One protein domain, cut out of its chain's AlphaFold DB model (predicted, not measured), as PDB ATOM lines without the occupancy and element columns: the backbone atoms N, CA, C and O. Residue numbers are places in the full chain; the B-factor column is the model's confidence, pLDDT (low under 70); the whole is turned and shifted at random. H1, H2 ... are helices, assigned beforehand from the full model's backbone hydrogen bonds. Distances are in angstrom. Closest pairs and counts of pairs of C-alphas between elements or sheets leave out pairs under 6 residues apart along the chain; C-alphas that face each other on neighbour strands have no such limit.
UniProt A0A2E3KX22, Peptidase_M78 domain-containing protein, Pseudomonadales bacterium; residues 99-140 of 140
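What this domain is: This is residues 99 to 140 of the 140 residues of the protein "Peptidase_M78 domain-containing protein" of Pseudomonadales bacterium (UniProt A0A2E3KX22). One long helix, H3, makes the longest axis, with two short helices on one side of it: H2 packs crosswise near its beginning and H1 lies nearer its other end. After H3 the chain turns and folds back as a tail, residues 132 to 140, with no named element. The printed part has 42 residues, of which 26 are in three named helices, in the order H1, H2, H3 along the chain; the class is all helix, with no named strand. It is compact and rounded, with a radius of gyration of the C-alphas of 8.8 A and spans of 24 by 17 by 15 A.

How they stand to each other: H3, residues 119 to 131, touches H2, residues 108 to 115, about perpendicular at 76 degrees; their closest C-alphas, of Ser 112 and Thr 119, are 5.4 A apart. H1, residues 99 to 103, is close but not clearly touching to both: its closest C-alphas are Ala 99 to Leu 129 of H3, 7.0 A, and Val 102 to Val 111 of H2, 6.2 A. In H1, H2 and H3 every O i to N i+4 pair is within hydrogen-bond range.

Where its parts are: H3 is 18.2 A long, from C-alpha 119 at (-22.992, 33.661, 307.614) to C-alpha 131 at (-8.138, 34.784, 297.104). H2 measures 10.5 A and H1 6.1 A.

The domain as a whole: The farthest C-alphas, of Gly 116 and Arg 133, are 23.7 A apart. Both links are tight, the printed part has no cut, and no printed residue is under 70 in pLDDT.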
ATOM      1  N   ALA A  99     -14.842  23.228 298.866       96.62
ATOM      2  CA  ALA A  99     -14.631  24.313 297.913       96.62
ATOM      3  C   ALA A  99     -15.469  24.181 296.631       96.62
ATOM      4  O   ALA A  99     -16.048  25.162 296.169       96.62
ATOM      5  N   GLU A 100     -15.596  22.968 296.090       95.50
ATOM      6  CA  GLU A 100     -16.453  22.700 294.929       95.50
ATOM      7  C   GLU A 100     -17.937  22.935 295.225       95.50
ATOM      8  O   GLU A 100     -18.692  23.378 294.363       95.50
ATOM      9  N   GLY A 101     -18.362  22.633 296.452       96.69
ATOM     10  CA  GLY A 101     -19.720  22.871 296.913       96.69
ATOM     11  C   GLY A 101     -20.025  24.363 297.006       96.69
ATOM     12  O   GLY A 101     -21.045  24.808 296.478       96.69
ATOM     13  N   VAL A 102     -19.113  25.133 297.606       97.56
ATOM     14  CA  VAL A 102     -19.205  26.599 297.688       97.56
ATOM     15  C   VAL A 102     -19.179  27.224 296.292       97.56
ATOM     16  O   VAL A 102     -19.970  28.117 296.010       97.56
ATOM     17  N   ALA A 103     -18.346  26.715 295.376       95.31
ATOM     18  CA  ALA A 103     -18.244  27.218 294.003       95.31
ATOM     19  C   ALA A 103     -19.532  27.081 293.178       95.31
ATOM     20  O   ALA A 103     -19.695  27.787 292.183       95.31
ATOM     21  N   ARG A 104     -20.441  26.188 293.584       95.19
ATOM     22  CA  ARG A 104     -21.759  26.012 292.962       95.19
ATOM     23  C   ARG A 104     -22.833  26.945 293.528       95.19
ATOM     24  O   ARG A 104     -23.909  27.000 292.944       95.19
ATOM     25  N   CYS A 105     -22.559  27.647 294.626       96.50
ATOM     26  CA  CYS A 105     -23.512  28.558 295.255       96.50
ATOM     27  C   CYS A 105     -23.494  29.942 294.582       96.50
ATOM     28  O   CYS A 105     -22.518  30.348 293.937       96.50
ATOM     29  N   GLN A 106     -24.595  30.673 294.720       94.69
ATOM     30  CA  GLN A 106     -24.806  31.980 294.108       94.69
ATOM     31  C   GLN A 106     -24.707  33.140 295.101       94.69
ATOM     32  O   GLN A 106     -24.353  34.235 294.668       94.69
ATOM     33  N   SER A 107     -24.926  32.899 296.396       96.38
ATOM     34  CA  SER A 107     -24.804  33.908 297.456       96.38
ATOM     35  C   SER A 107     -24.268  33.322 298.765       96.38
ATOM     36  O   SER A 107     -24.165  32.098 298.917       96.38
ATOM     37  N   LEU A 108     -23.918  34.192 299.717       97.50
ATOM     38  CA  LEU A 108     -23.502  33.777 301.061       97.50
ATOM     39  C   LEU A 108     -24.632  33.097 301.845       97.50
ATOM     40  O   LEU A 108     -24.371  32.156 302.597       97.50
ATOM     41  N   GLU A 109     -25.881  33.513 301.640       97.19
ATOM     42  CA  GLU A 109     -27.061  32.893 302.253       97.19
ATOM     43  C   GLU A 109     -27.235  31.458 301.767       97.19
ATOM     44  O   GLU A 109     -27.504  30.571 302.576       97.19
ATOM     45  N   GLU A 110     -27.027  31.202 300.469       97.69
ATOM     46  CA  GLU A 110     -27.087  29.840 299.936       97.69
ATOM     47  C   GLU A 110     -25.996  28.962 300.559       97.69
ATOM     48  O   GLU A 110     -26.278  27.834 300.956       97.69
ATOM     49  N   VAL A 111     -24.767  29.472 300.707       97.88
ATOM     50  CA  VAL A 111     -23.676  28.740 301.377       97.88
ATOM     51  C   VAL A 111     -24.050  28.433 302.828       97.88
ATOM     52  O   VAL A 111     -23.958  27.286 303.262       97.88
ATOM     53  N   SER A 112     -24.503  29.448 303.564       97.50
ATOM     54  CA  SER A 112     -24.911  29.341 304.966       97.50
ATOM     55  C   SER A 112     -26.003  28.282 305.154       97.50
ATOM     56  O   SER A 112     -25.823  27.336 305.923       97.50
ATOM     57  N   ALA A 113     -27.080  28.365 304.367       97.25
ATOM     58  CA  ALA A 113     -28.209  27.442 304.428       97.25
ATOM     59  C   ALA A 113     -27.832  26.018 303.993       97.25
ATOM     60  O   ALA A 113     -28.175  25.048 304.664       97.25
ATOM     61  N   LYS A 114     -27.098  25.878 302.884       97.75
ATOM     62  CA  LYS A 114     -26.742  24.574 302.309       97.75
ATOM     63  C   LYS A 114     -25.762  23.793 303.171       97.75
ATOM     64  O   LYS A 114     -25.874  22.575 303.273       97.75
ATOM     65  N   PHE A 115     -24.779  24.480 303.747       97.88
ATOM     66  CA  PHE A 115     -23.741  23.849 304.558       97.88
ATOM     67  C   PHE A 115     -24.035  23.915 306.054       97.88
ATOM     68  O   PHE A 115     -23.280  23.324 306.823       97.88
ATOM     69  N   GLY A 116     -25.120  24.577 306.473       97.19
ATOM     70  CA  GLY A 116     -25.557  24.692 307.866       97.19
ATOM     71  C   GLY A 116     -24.532  25.397 308.755       97.19
ATOM     72  O   GLY A 116     -24.238  24.924 309.849       97.19
ATOM     73  N   VAL A 117     -23.909  26.461 308.255       97.44
ATOM     74  CA  VAL A 117     -22.864  27.228 308.956       97.44
ATOM     75  C   VAL A 117     -23.363  28.636 309.265       97.44
ATOM     76  O   VAL A 117     -24.409  29.045 308.784       97.44
ATOM     77  N   SER A 118     -22.625  29.410 310.062       96.19
ATOM     78  CA  SER A 118     -22.944  30.832 310.221       96.19
ATOM     79  C   SER A 118     -22.604  31.622 308.951       96.19
ATOM     80  O   SER A 118     -21.668  31.280 308.221       96.19
ATOM     81  N   THR A 119     -23.295  32.743 308.727       95.06
ATOM     82  CA  THR A 119     -22.992  33.661 307.614       95.06
ATOM     83  C   THR A 119     -21.544  34.153 307.658       95.06
ATOM     84  O   THR A 119     -20.886  34.221 306.625       95.06
ATOM     85  N   LEU A 120     -21.003  34.408 308.854       95.88
ATOM     86  CA  LEU A 120     -19.606  34.819 309.026       95.88
ATOM     87  C   LEU A 120     -18.613  33.729 308.580       95.88
ATOM     88  O   LEU A 120     -17.598  34.032 307.947       95.88
ATOM     89  N   ALA A 121     -18.896  32.458 308.888       96.69
ATOM     90  CA  ALA A 121     -18.068  31.340 308.442       96.69
ATOM     91  C   ALA A 121     -18.130  31.188 306.913       96.69
ATOM     92  O   ALA A 121     -17.087  31.046 306.268       96.69
ATOM     93  N   ALA A 122     -19.331  31.297 306.333       97.56
ATOM     94  CA  ALA A 122     -19.539  31.296 304.886       97.56
ATOM     95  C   ALA A 122     -18.757  32.424 304.193       97.56
ATOM     96  O   ALA A 122     -18.015  32.171 303.242       97.56
ATOM     97  N   GLU A 123     -18.855  33.652 304.706       97.00
ATOM     98  CA  GLU A 123     -18.146  34.821 304.185       97.00
ATOM     99  C   GLU A 123     -16.624  34.638 304.252       97.00
ATOM    100  O   GLU A 123     -15.915  34.853 303.264       97.00
ATOM    101  N   THR A 124     -16.113  34.189 305.402       96.31
ATOM    102  CA  THR A 124     -14.680  33.947 305.612       96.31
ATOM    103  C   THR A 124     -14.145  32.913 304.623       96.31
ATOM    104  O   THR A 124     -13.125  33.139 303.960       96.31
ATOM    105  N   GLN A 125     -14.857  31.796 304.466       97.12
ATOM    106  CA  GLN A 125     -14.483  30.737 303.536       97.12
ATOM    107  C   GLN A 125     -14.558  31.213 302.079       97.12
ATOM    108  O   GLN A 125     -13.614  30.984 301.319       97.12
ATOM    109  N   ALA A 126     -15.620  31.916 301.680       96.81
ATOM    110  CA  ALA A 126     -15.778  32.429 300.320       96.81
ATOM    111  C   ALA A 126     -14.662  33.421 299.950       96.81
ATOM    112  O   ALA A 126     -14.016  33.262 298.910       96.81
ATOM    113  N   LYS A 127     -14.350  34.385 300.829       95.88
ATOM    114  CA  LYS A 127     -13.231  35.329 300.639       95.88
ATOM    115  C   LYS A 127     -11.903  34.600 300.461       95.88
ATOM    116  O   LYS A 127     -11.120  34.923 299.562       95.88
ATOM    117  N   LYS A 128     -11.649  33.582 301.287       95.06
ATOM    118  CA  LYS A 128     -10.433  32.769 301.204       95.06
ATOM    119  C   LYS A 128     -10.351  31.987 299.893       95.06
ATOM    120  O   LYS A 128      -9.305  32.005 299.242       95.06
ATOM    121  N   LEU A 129     -11.428  31.316 299.488       95.94
ATOM    122  CA  LEU A 129     -11.473  30.546 298.243       95.94
ATOM    123  C   LEU A 129     -11.345  31.443 297.006       95.94
ATOM    124  O   LEU A 129     -10.694  31.053 296.036       95.94
ATOM    125  N   TYR A 130     -11.889  32.659 297.052       95.62
ATOM    126  CA  TYR A 130     -11.682  33.668 296.016       95.62
ATOM    127  C   TYR A 130     -10.214  34.108 295.930       95.62
ATOM    128  O   TYR A 130      -9.619  34.061 294.854       95.62
ATOM    129  N   LYS A 131      -9.572  34.433 297.063       94.19
ATOM    130  CA  LYS A 131      -8.138  34.784 297.104       94.19
ATOM    131  C   LYS A 131      -7.247  33.654 296.569       94.19
ATOM    132  O   LYS A 131      -6.256  33.923 295.893       94.19
ATOM    133  N   LYS A 132      -7.621  32.396 296.828       91.69
ATOM    134  CA  LYS A 132      -6.955  31.188 296.306       91.69
ATOM    135  C   LYS A 132      -7.305  30.873 294.835       91.69
ATOM    136  O   LYS A 132      -6.828  29.870 294.317       91.69
ATOM    137  N   ARG A 133      -8.108  31.709 294.155       93.00
ATOM    138  CA  ARG A 133      -8.588  31.535 292.765       93.00
ATOM    139  C   ARG A 133      -9.409  30.262 292.521       93.00
ATOM    140  O   ARG A 133      -9.532  29.815 291.385       93.00
ATOM    141  N   VAL A 134      -9.989  29.694 293.578       91.25
ATOM    142  CA  VAL A 134     -10.919  28.562 293.471       91.25
ATOM    143  C   VAL A 134     -12.308  29.062 293.075       91.25
ATOM    144  O   VAL A 134     -12.947  28.494 292.193       91.25
ATOM    145  N   LEU A 135     -12.754  30.172 293.674       92.06
ATOM    146  CA  LEU A 135     -13.936  30.889 293.200       92.06
ATOM    147  C   LEU A 135     -13.555  31.854 292.076       92.06
ATOM    148  O   LEU A 135     -12.602  32.621 292.199       92.06
ATOM    149  N   LYS A 136     -14.348  31.851 291.001       89.50
ATOM    150  CA  LYS A 136     -14.191  32.773 289.860       89.50
ATOM    151  C   LYS A 136     -14.805  34.155 290.108       89.50
ATOM    152  O   LYS A 136     -14.546  35.079 289.349       89.50
ATOM    153  N   ARG A 137     -15.633  34.281 291.148       89.06
ATOM    154  CA  ARG A 137     -16.308  35.515 291.563       89.06
ATOM    155  C   ARG A 137     -16.418  35.566 293.081       89.06
ATOM    156  O   ARG A 137     -16.395  34.522 293.731       89.06
ATOM    157  N   ILE A 138     -16.564  36.769 293.620       86.06
ATOM    158  CA  ILE A 138     -16.924  36.970 295.024       86.06
ATOM    159  C   ILE A 138     -18.413  36.655 295.183       86.06
ATOM    160  O   ILE A 138     -19.217  37.032 294.330       86.06
ATOM    161  N   LEU A 139     -18.755  35.934 296.250       87.56
ATOM    162  CA  LEU A 139     -20.133  35.806 296.708       87.56
ATOM    163  C   LEU A 139     -20.445  37.027 297.569       87.56
ATOM    164  O   LEU A 139     -19.644  37.371 298.442       87.56
ATOM    165  N   VAL A 140     -21.559  37.682 297.259       78.44
ATOM    166  CA  VAL A 140     -22.120  38.793 298.034       78.44
ATOM    167  C   VAL A 140     -23.262  38.279 298.891       78.44
ATOM    168  O   VAL A 140     -23.849  37.238 298.501       78.44
TER     169      VAL A 140